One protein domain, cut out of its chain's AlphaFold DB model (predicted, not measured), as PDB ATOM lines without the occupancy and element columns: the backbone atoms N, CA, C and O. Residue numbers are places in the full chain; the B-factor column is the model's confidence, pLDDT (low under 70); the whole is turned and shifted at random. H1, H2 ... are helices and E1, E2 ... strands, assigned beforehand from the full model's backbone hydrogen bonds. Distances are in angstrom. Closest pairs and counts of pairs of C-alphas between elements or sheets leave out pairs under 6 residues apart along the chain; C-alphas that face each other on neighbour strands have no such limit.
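Overview. This is residues 3 to 78 of the 84 residues of an uncharacterized protein of Photobacterium proteolyticum (UniProt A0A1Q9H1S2). A strongly twisted sheet of three antiparallel strands, in the order E1, E2, E3, has helix H2 slantwise over one face, making two layers. Short H1 sits at one end. The 76 printed residues run E1 H1 E2 E3 H2: mixed, compact, radius of gyration of the C-alphas 12.8 A, spans 40 by 29 by 19 A.

Along the chain. Find C-alpha 3 at (28.631, -32.948, -5.034), where E1, residues 3 to 10, begins. Next come H1, residues 11 to 15, E2, residues 22 to 31, 24.6 A, and E3, residues 37 to 46, 24.1 A. H2, residues 64 to 76, 18.2 A, ends at (19.919, -51.816, -15.833).

Arrangement. Across the antiparallel neighbours E1 and E2, N 9 and O 25 are within hydrogen-bond range at 2.9 A; across the hairpin E2 and E3, N 26 and O 42 are within hydrogen-bond range at 2.8 A. H2's height over the sheet is 9.8 A; its closest C-alphas to E1 are Met 70 and Ile 9, 6.6 A. H1 only grazes the sheet with residues 11 to 13. In both helices every O i to N i+4 pair is within range.

Size, cuts and confidence. The printed part has no cut. The E3 to H2 link is long; residues 55 to 57 have pLDDT under 70.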
ATOM      1  N   VAL A   3      29.230 -31.737  -4.460       91.88
ATOM      2  CA  VAL A   3      28.631 -32.948  -5.034       91.88
ATOM      3  C   VAL A   3      29.727 -33.818  -5.622       91.88
ATOM      4  O   VAL A   3      30.450 -33.379  -6.514       91.88
ATOM      5  N   LYS A   4      29.832 -35.057  -5.140       94.12
ATOM      6  CA  LYS A   4      30.697 -36.079  -5.727       94.12
ATOM      7  C   LYS A   4      29.891 -36.888  -6.737       94.12
ATOM      8  O   LYS A   4      28.873 -37.476  -6.377       94.12
ATOM      9  N   ILE A   5      30.343 -36.920  -7.988       94.38
ATOM     10  CA  ILE A   5      29.754 -37.767  -9.033       94.38
ATOM     11  C   ILE A   5      30.344 -39.170  -8.881       94.38
ATOM     12  O   ILE A   5      31.561 -39.321  -8.805       94.38
ATOM     13  N   ILE A   6      29.473 -40.171  -8.784       96.31
ATOM     14  CA  ILE A   6      29.840 -41.586  -8.661       96.31
ATOM     15  C   ILE A   6      29.810 -42.258 -10.030       96.31
ATOM     16  O   ILE A   6      30.747 -42.964 -10.380       96.31
ATOM     17  N   ASP A   7      28.743 -42.023 -10.793       96.38
ATOM     18  CA  ASP A   7      28.558 -42.538 -12.149       96.38
ATOM     19  C   ASP A   7      27.626 -41.588 -12.932       96.38
ATOM     20  O   ASP A   7      26.912 -40.767 -12.344       96.38
ATOM     21  N   GLU A   8      27.661 -41.658 -14.260       95.81
ATOM     22  CA  GLU A   8      26.947 -40.759 -15.169       95.81
ATOM     23  C   GLU A   8      26.460 -41.509 -16.419       95.81
ATOM     24  O   GLU A   8      27.170 -42.316 -17.024       95.81
ATOM     25  N   ILE A   9      25.229 -41.207 -16.824       96.12
ATOM     26  CA  ILE A   9      24.643 -41.598 -18.107       96.12
ATOM     27  C   ILE A   9      24.445 -40.324 -18.913       96.12
ATOM     28  O   ILE A   9      23.849 -39.368 -18.417       96.12
ATOM     29  N   ARG A  10      24.929 -40.308 -20.154       95.00
ATOM     30  CA  ARG A  10      24.814 -39.151 -21.048       95.00
ATOM     31  C   ARG A  10      23.807 -39.424 -22.150       95.00
ATOM     32  O   ARG A  10      23.795 -40.511 -22.719       95.00
ATOM     33  N   ALA A  11      22.996 -38.432 -22.495       93.88
ATOM     34  CA  ALA A  11      22.032 -38.555 -23.581       93.88
ATOM     35  C   ALA A  11      22.721 -38.844 -24.923       93.88
ATOM     36  O   ALA A  11      22.216 -39.637 -25.719       93.88
ATOM     37  N   SER A  12      23.912 -38.281 -25.139       92.94
ATOM     38  CA  SER A  12      24.757 -38.596 -26.296       92.94
ATOM     39  C   SER A  12      25.134 -40.078 -26.417       92.94
ATOM     40  O   SER A  12      25.279 -40.564 -27.535       92.94
ATOM     41  N   GLN A  13      25.230 -40.824 -25.308       91.56
ATOM     42  CA  GLN A  13      25.481 -42.274 -25.328       91.56
ATOM     43  C   GLN A  13      24.256 -43.079 -25.782       91.56
ATOM     44  O   GLN A  13      24.408 -44.210 -26.228       91.56
ATOM     45  N   ILE A  14      23.051 -42.513 -25.658       90.56
ATOM     46  CA  ILE A  14      21.791 -43.170 -26.027       90.56
ATOM     47  C   ILE A  14      21.428 -42.853 -27.478       90.56
ATOM     48  O   ILE A  14      21.111 -43.752 -28.248       90.56
ATOM     49  N   HIS A  15      21.489 -41.578 -27.867       85.38
ATOM     50  CA  HIS A  15      21.077 -41.136 -29.205       85.38
ATOM     51  C   HIS A  15      22.227 -41.008 -30.210       85.38
ATOM     52  O   HIS A  15      21.985 -40.650 -31.358       85.38
ATOM     53  N   GLY A  16      23.475 -41.244 -29.794       81.25
ATOM     54  CA  GLY A  16      24.653 -41.196 -30.669       81.25
ATOM     55  C   GLY A  16      25.091 -39.793 -31.102       81.25
ATOM     56  O   GLY A  16      26.091 -39.661 -31.803       81.25
ATOM     57  N   THR A  17      24.392 -38.739 -30.669       80.56
ATOM     58  CA  THR A  17      24.675 -37.355 -31.077       80.56
ATOM     59  C   THR A  17      25.009 -36.491 -29.870       80.56
ATOM     60  O   THR A  17      24.188 -36.312 -28.967       80.56
ATOM     61  N   ARG A  18      26.204 -35.891 -29.876       77.50
ATOM     62  CA  ARG A  18      26.614 -34.903 -28.874       77.50
ATOM     63  C   ARG A  18      26.003 -33.544 -29.212       77.50
ATOM     64  O   ARG A  18      26.271 -32.985 -30.270       77.50
ATOM     65  N   LYS A  19      25.175 -33.016 -28.312       80.19
ATOM     66  CA  LYS A  19      24.598 -31.668 -28.421       80.19
ATOM     67  C   LYS A  19      25.447 -30.675 -27.623       80.19
ATOM     68  O   LYS A  19      26.095 -31.059 -26.655       80.19
ATOM     69  N   ALA A  20      25.349 -29.385 -27.952       83.81
ATOM     70  CA  ALA A  20      25.941 -28.297 -27.157       83.81
ATOM     71  C   ALA A  20      25.422 -28.252 -25.703       83.81
ATOM     72  O   ALA A  20      25.997 -27.591 -24.844       83.81
ATOM     73  N   ARG A  21      24.305 -28.939 -25.433       87.50
ATOM     74  CA  ARG A  21      23.766 -29.205 -24.099       87.50
ATOM     75  C   ARG A  21      23.445 -30.686 -24.000       87.50
ATOM     76  O   ARG A  21      22.365 -31.115 -24.402       87.50
ATOM     77  N   ASP A  22      24.395 -31.459 -23.500       91.62
ATOM     78  CA  ASP A  22      24.220 -32.895 -23.314       91.62
ATOM     79  C   ASP A  22      23.585 -33.156 -21.946       91.62
ATOM     80  O   ASP A  22      24.144 -32.785 -20.906       91.62
ATOM     81  N   LEU A  23      22.380 -33.728 -21.947       93.38
ATOM     82  CA  LEU A  23      21.673 -34.066 -20.718       93.38
ATOM     83  C   LEU A  23      22.373 -35.256 -20.060       93.38
ATOM     84  O   LEU A  23      22.593 -36.291 -20.683       93.38
ATOM     85  N   CYS A  24      22.699 -35.109 -18.786       94.31
ATOM     86  CA  CYS A  24      23.369 -36.116 -17.983       94.31
ATOM     87  C   CYS A  24      22.466 -36.519 -16.817       94.31
ATOM     88  O   CYS A  24      21.957 -35.653 -16.102       94.31
ATOM     89  N   PHE A  25      22.317 -37.820 -16.591       95.25
ATOM     90  CA  PHE A  25      21.727 -38.375 -15.380       95.25
ATOM     91  C   PHE A  25      22.863 -38.902 -14.508       95.25
ATOM     92  O   PHE A  25      23.611 -39.785 -14.920       95.25
ATOM     93  N   GLN A  26      23.047 -38.302 -13.337       95.06
ATOM     94  CA  GLN A  26      24.188 -38.558 -12.463       95.06
ATOM     95  C   GLN A  26      23.748 -39.279 -11.198       95.06
ATOM     96  O   GLN A  26      22.837 -38.807 -10.517       95.06
ATOM     97  N   LYS A  27      24.480 -40.334 -10.837       95.75
ATOM     98  CA  LYS A  27      24.490 -40.914  -9.495       95.75
ATOM     99  C   LYS A  27      25.491 -40.135  -8.667       95.75
ATOM    100  O   LYS A  27      26.664 -40.032  -9.034       95.75
ATOM    101  N   VAL A  28      25.037 -39.550  -7.569       94.19
ATOM    102  CA  VAL A  28      25.825 -38.589  -6.797       94.19
ATOM    103  C   VAL A  28      25.777 -38.863  -5.303       94.19
ATOM    104  O   VAL A  28      24.878 -39.527  -4.790       94.19
ATOM    105  N   VAL A  29      26.744 -38.285  -4.598       94.94
ATOM    106  CA  VAL A  29      26.698 -38.087  -3.152       94.94
ATOM    107  C   VAL A  29      26.812 -36.591  -2.880       94.94
ATOM    108  O   VAL A  29      27.808 -35.959  -3.243       94.94
ATOM    109  N   TYR A  30      25.792 -36.019  -2.248       93.00
ATOM    110  CA  TYR A  30      25.837 -34.671  -1.697       93.00
ATOM    111  C   TYR A  30      26.615 -34.718  -0.385       93.00
ATOM    112  O   TYR A  30      26.215 -35.393   0.562       93.00
ATOM    113  N   VAL A  31      27.749 -34.025  -0.343       94.94
ATOM    114  CA  VAL A  31      28.640 -33.981   0.816       94.94
ATOM    115  C   VAL A  31      28.434 -32.641   1.512       94.94
ATOM    116  O   VAL A  31      28.874 -31.590   1.027       94.94
ATOM    117  N   GLU A  32      27.728 -32.671   2.639       94.19
ATOM    118  CA  GLU A  32      27.567 -31.512   3.517       94.19
ATOM    119  C   GLU A  32      28.785 -31.375   4.438       94.19
ATOM    120  O   GLU A  32      29.350 -30.286   4.538       94.19
ATOM    121  N   SER A  33      29.246 -32.496   5.006       94.44
ATOM    122  CA  SER A  33      30.494 -32.643   5.768       94.44
ATOM    123  C   SER A  33      31.080 -34.054   5.583       94.44
ATOM    124  O   SER A  33      30.459 -34.914   4.955       94.44
ATOM    125  N   GLU A  34      32.257 -34.338   6.153       90.25
ATOM    126  CA  GLU A  34      32.842 -35.690   6.093       90.25
ATOM    127  C   GLU A  34      31.954 -36.773   6.715       90.25
ATOM    128  O   GLU A  34      31.950 -37.915   6.246       90.25
ATOM    129  N   THR A  35      31.169 -36.397   7.723       93.31
ATOM    130  CA  THR A  35      30.252 -37.277   8.454       93.31
ATOM    131  C   THR A  35      28.821 -37.234   7.920       93.31
ATOM    132  O   THR A  35      28.033 -38.121   8.236       93.31
ATOM    133  N   LYS A  36      28.468 -36.236   7.101       94.50
ATOM    134  CA  LYS A  36      27.101 -35.997   6.624       94.50
ATOM    135  C   LYS A  36      27.054 -36.023   5.098       94.50
ATOM    136  O   LYS A  36      27.374 -35.043   4.417       94.50
ATOM    137  N   LYS A  37      26.691 -37.194   4.570       95.25
ATOM    138  CA  LYS A  37      26.704 -37.538   3.143       95.25
ATOM    139  C   LYS A  37      25.348 -38.114   2.740       95.25
ATOM    140  O   LYS A  37      24.847 -39.018   3.400       95.25
ATOM    141  N   TYR A  38      24.788 -37.614   1.643       93.31
ATOM    142  CA  TYR A  38      23.474 -38.017   1.144       93.31
ATOM    143  C   TYR A  38      23.586 -38.576  -0.272       93.31
ATOM    144  O   TYR A  38      23.949 -37.825  -1.183       93.31
ATOM    145  N   PRO A  39      23.302 -39.867  -0.499       93.69
ATOM    146  CA  PRO A  39      23.229 -40.399  -1.850       93.69
ATOM    147  C   PRO A  39      22.014 -39.818  -2.582       93.69
ATOM    148  O   PRO A  39      20.992 -39.500  -1.977       93.69
ATOM    149  N   GLY A  40      22.111 -39.704  -3.899       92.75
ATOM    150  CA  GLY A  40      20.981 -39.303  -4.722       92.75
ATOM    151  C   GLY A  40      21.272 -39.432  -6.204       92.75
ATOM    152  O   GLY A  40      22.376 -39.790  -6.612       92.75
ATOM    153  N   ASN A  41      20.270 -39.097  -7.008       93.56
ATOM    154  CA  ASN A  41      20.401 -38.993  -8.451       93.56
ATOM    155  C   ASN A  41      19.912 -37.616  -8.902       93.56
ATOM    156  O   ASN A  41      19.038 -37.030  -8.260       93.56
ATOM    157  N   ARG A  42      20.465 -37.078  -9.989       92.81
ATOM    158  CA  ARG A  42      20.027 -35.789 -10.540       92.81
ATOM    159  C   ARG A  42      20.239 -35.698 -12.041       92.81
ATOM    160  O   ARG A  42      21.148 -36.326 -12.578       92.81
ATOM    161  N   PHE A  43      19.462 -34.832 -12.678       93.81
ATOM    162  CA  PHE A  43      19.699 -34.401 -14.050       93.81
ATOM    163  C   PHE A  43      20.483 -33.087 -14.083       93.81
ATOM    164  O   PHE A  43      20.210 -32.171 -13.306       93.81
ATOM    165  N   ILE A  44      21.460 -32.989 -14.982       93.50
ATOM    166  CA  ILE A  44      22.253 -31.777 -15.218       93.50
ATOM    167  C   ILE A  44      22.743 -31.742 -16.665       93.50
ATOM    168  O   ILE A  44      22.867 -32.784 -17.297       93.50
ATOM    169  N   TYR A  45      23.051 -30.559 -17.189       92.38
ATOM    170  CA  TYR A  45      23.644 -30.429 -18.517       92.38
ATOM    171  C   TYR A  45      25.160 -30.277 -18.465       92.38
ATOM    172  O   TYR A  45      25.698 -29.615 -17.570       92.38
ATOM    173  N   ARG A  46      25.827 -30.821 -19.482       91.38
ATOM    174  CA  ARG A  46      27.196 -30.462 -19.855       91.38
ATOM    175  C   ARG A  46      27.210 -29.692 -21.162       91.38
ATOM    176  O   ARG A  46      26.342 -29.902 -22.010       91.38
ATOM    177  N   ASP A  47      28.182 -28.805 -21.304       90.31
ATOM    178  CA  ASP A  47      28.487 -28.201 -22.593       90.31
ATOM    179  C   ASP A  47      29.329 -29.138 -23.479       90.31
ATOM    180  O   ASP A  47      29.716 -30.250 -23.100       90.31
ATOM    181  N   GLU A  48      29.618 -28.683 -24.691       88.75
ATOM    182  CA  GLU A  48      30.481 -29.374 -25.652       88.75
ATOM    183  C   GLU A  48      31.925 -29.586 -25.169       88.75
ATOM    184  O   GLU A  48      32.605 -30.472 -25.678       88.75
ATOM    185  N   ASN A  49      32.364 -28.844 -24.147       89.50
ATOM    186  CA  ASN A  49      33.681 -28.953 -23.519       89.50
ATOM    187  C   ASN A  49      33.643 -29.782 -22.223       89.50
ATOM    188  O   ASN A  49      34.561 -29.702 -21.407       89.50
ATOM    189  N   ASP A  50      32.567 -30.546 -22.004       88.06
ATOM    190  CA  ASP A  50      32.332 -31.365 -20.812       88.06
ATOM    191  C   ASP A  50      32.189 -30.586 -19.498       88.06
ATOM    192  O   ASP A  50      32.139 -31.191 -18.419       88.06
ATOM    193  N   LYS A  51      32.046 -29.259 -19.539       90.50
ATOM    194  CA  LYS A  51      31.845 -28.457 -18.331       90.50
ATOM    195  C   LYS A  51      30.397 -28.540 -17.874       90.50
ATOM    196  O   LYS A  51      29.462 -28.460 -18.666       90.50
ATOM    197  N   LEU A  52      30.206 -28.683 -16.562       89.31
ATOM    198  CA  LEU A  52      28.875 -28.689 -15.956       89.31
ATOM    199  C   LEU A  52      28.233 -27.306 -16.070       89.31
ATOM    200  O   LEU A  52      28.780 -26.308 -15.601       89.31
ATOM    201  N   LEU A  53      27.010 -27.264 -16.587       87.94
ATOM    202  CA  LEU A  53      26.195 -26.057 -16.656       87.94
ATOM    203  C   LEU A  53      25.420 -25.858 -15.342       87.94
ATOM    204  O   LEU A  53      24.190 -25.839 -15.313       87.94
ATOM    205  N   VAL A  54      26.161 -25.706 -14.237       74.75
ATOM    206  CA  VAL A  54      25.629 -25.565 -12.863       74.75
ATOM    207  C   VAL A  54      24.727 -24.347 -12.671       74.75
ATOM    208  O   VAL A  54      23.786 -24.404 -11.886       74.75
ATOM    209  N   GLN A  55      24.966 -23.275 -13.429       66.25
ATOM    210  CA  GLN A  55      24.221 -22.013 -13.330       66.25
ATOM    211  C   GLN A  55      22.738 -22.160 -13.681       66.25
ATOM    212  O   GLN A  55      21.944 -21.270 -13.404       66.25
ATOM    213  N   ARG A  56      22.354 -23.284 -14.299       62.56
ATOM    214  CA  ARG A  56      20.962 -23.553 -14.647       62.56
ATOM    215  C   ARG A  56      20.159 -24.211 -13.537       62.56
ATOM    216  O   ARG A  56      18.953 -24.242 -13.703       62.56
ATOM    217  N   GLY A  57      20.778 -24.650 -12.429       59.47
ATOM    218  CA  GLY A  57      20.144 -25.098 -11.171       59.47
ATOM    219  C   GLY A  57      19.251 -26.347 -11.260       59.47
ATOM    220  O   GLY A  57      19.343 -27.242 -10.426       59.47
ATOM    221  N   GLN A  58      18.422 -26.422 -12.294       76.69
ATOM    222  CA  GLN A  58      17.462 -27.448 -12.640       76.69
ATOM    223  C   GLN A  58      17.589 -27.709 -14.147       76.69
ATOM    224  O   GLN A  58      17.583 -26.783 -14.964       76.69
ATOM    225  N   ALA A  59      17.749 -28.972 -14.536       84.00
ATOM    226  CA  ALA A  59      17.681 -29.334 -15.945       84.00
ATOM    227  C   ALA A  59      16.227 -29.195 -16.427       84.00
ATOM    228  O   ALA A  59      15.327 -29.791 -15.839       84.00
ATOM    229  N   ASN A  60      16.000 -28.422 -17.491       86.25
ATOM    230  CA  ASN A  60      14.719 -28.427 -18.193       86.25
ATOM    231  C   ASN A  60      14.593 -29.724 -18.999       86.25
ATOM    232  O   ASN A  60      15.334 -29.896 -19.954       86.25
ATOM    233  N   LEU A  61      13.691 -30.626 -18.628       89.94
ATOM    234  CA  LEU A  61      13.547 -31.928 -19.281       89.94
ATOM    235  C   LEU A  61      12.494 -31.855 -20.395       89.94
ATOM    236  O   LEU A  61      11.322 -32.138 -20.166       89.94
ATOM    237  N   ASP A  62      12.915 -31.447 -21.590       86.31
ATOM    238  CA  ASP A  62      12.044 -31.235 -22.754       86.31
ATOM    239  C   ASP A  62      11.661 -32.525 -23.501       86.31
ATOM    240  O   ASP A  62      10.588 -32.595 -24.097       86.31
ATOM    241  N   ASP A  63      12.497 -33.561 -23.430       90.56
ATOM    242  CA  ASP A  63      12.244 -34.874 -24.031       90.56
ATOM    243  C   ASP A  63      12.078 -35.964 -22.959       90.56
ATOM    244  O   ASP A  63      13.040 -36.545 -22.448       90.56
ATOM    245  N   LEU A  64      10.823 -36.276 -22.622       93.00
ATOM    246  CA  LEU A  64      10.504 -37.319 -21.645       93.00
ATOM    247  C   LEU A  64      10.826 -38.738 -22.136       93.00
ATOM    248  O   LEU A  64      10.984 -39.638 -21.309       93.00
ATOM    249  N   THR A  65      10.922 -38.963 -23.450       94.56
ATOM    250  CA  THR A  65      11.301 -40.273 -24.003       94.56
ATOM    251  C   THR A  65      12.769 -40.543 -23.712       94.56
ATOM    252  O   THR A  65      13.109 -41.610 -23.195       94.56
ATOM    253  N   LEU A  66      13.623 -39.544 -23.943       93.25
ATOM    254  CA  LEU A  66      15.027 -39.589 -23.547       93.25
ATOM    255  C   LEU A  66      15.172 -39.788 -22.032       93.25
ATOM    256  O   LEU A  66      15.917 -40.667 -21.602       93.25
ATOM    257  N   VAL A  67      14.436 -39.033 -21.211       94.38
ATOM    258  CA  VAL A  67      14.491 -39.185 -19.745       94.38
ATOM    259  C   VAL A  67      14.166 -40.617 -19.319       94.38
ATOM    260  O   VAL A  67      14.907 -41.200 -18.527       94.38
ATOM    261  N   LYS A  68      13.104 -41.215 -19.871       96.00
ATOM    262  CA  LYS A  68      12.749 -42.615 -19.598       96.00
ATOM    263  C   LYS A  68      13.859 -43.574 -20.020       96.00
ATOM    264  O   LYS A  68      14.214 -44.446 -19.237       96.00
ATOM    265  N   ALA A  69      14.451 -43.383 -21.199       95.81
ATOM    266  CA  ALA A  69      15.568 -44.207 -21.653       95.81
ATOM    267  C   ALA A  69      16.778 -44.113 -20.704       95.81
ATOM    268  O   ALA A  69      17.367 -45.134 -20.351       95.81
ATOM    269  N   MET A  70      17.119 -42.911 -20.227       95.94
ATOM    270  CA  MET A  70      18.198 -42.714 -19.250       95.94
ATOM    271  C   MET A  70      17.906 -43.412 -17.918       95.94
ATOM    272  O   MET A  70      18.812 -44.010 -17.337       95.94
ATOM    273  N   LEU A  71      16.656 -43.368 -17.448       95.38
ATOM    274  CA  LEU A  71      16.227 -44.085 -16.245       95.38
ATOM    275  C   LEU A  71      16.327 -45.602 -16.431       95.38
ATOM    276  O   LEU A  71      16.904 -46.268 -15.579       95.38
ATOM    277  N   SER A  72      15.871 -46.144 -17.563       95.56
ATOM    278  CA  SER A  72      15.994 -47.577 -17.862       95.56
ATOM    279  C   SER A  72      17.453 -48.040 -17.915       95.56
ATOM    280  O   SER A  72      17.777 -49.113 -17.412       95.56
ATOM    281  N   VAL A  73      18.363 -47.223 -18.460       96.06
ATOM    282  CA  VAL A  73      19.808 -47.516 -18.418       96.06
ATOM    283  C   VAL A  73      20.327 -47.503 -16.979       96.06
ATOM    284  O   VAL A  73      21.118 -48.367 -16.608       96.06
ATOM    285  N   ALA A  74      19.890 -46.550 -16.153       95.81
ATOM    286  CA  ALA A  74      20.286 -46.482 -14.750       95.81
ATOM    287  C   ALA A  74      19.816 -47.715 -13.966       95.81
ATOM    288  O   ALA A  74      20.599 -48.315 -13.231       95.81
ATOM    289  N   GLU A  75      18.569 -48.135 -14.169       94.69
ATOM    290  CA  GLU A  75      18.006 -49.351 -13.579       94.69
ATOM    291  C   GLU A  75      18.776 -50.597 -14.023       94.69
ATOM    292  O   GLU A  75      19.162 -51.400 -13.177       94.69
ATOM    293  N   ALA A  76      19.097 -50.719 -15.316       94.94
ATOM    294  CA  ALA A  76      19.919 -51.816 -15.833       94.94
ATOM    295  C   ALA A  76      21.348 -51.825 -15.250       94.94
ATOM    296  O   ALA A  76      21.952 -52.886 -15.111       94.94
ATOM    297  N   ARG A  77      21.886 -50.658 -14.862       94.62
ATOM    298  CA  ARG A  77      23.158 -50.517 -14.121       94.62
ATOM    299  C   ARG A  77      23.015 -50.743 -12.609       94.62
ATOM    300  O   ARG A  77      23.980 -50.545 -11.870       94.62
ATOM    301  N   GLY A  78      21.830 -51.097 -12.118       93.75
ATOM    302  CA  GLY A  78      21.576 -51.319 -10.696       93.75
ATOM    303  C   GLY A  78      21.486 -50.034  -9.868       93.75
ATOM    304  O   GLY A  78      21.765 -50.044  -8.667       93.75
TER     305      GLY A  78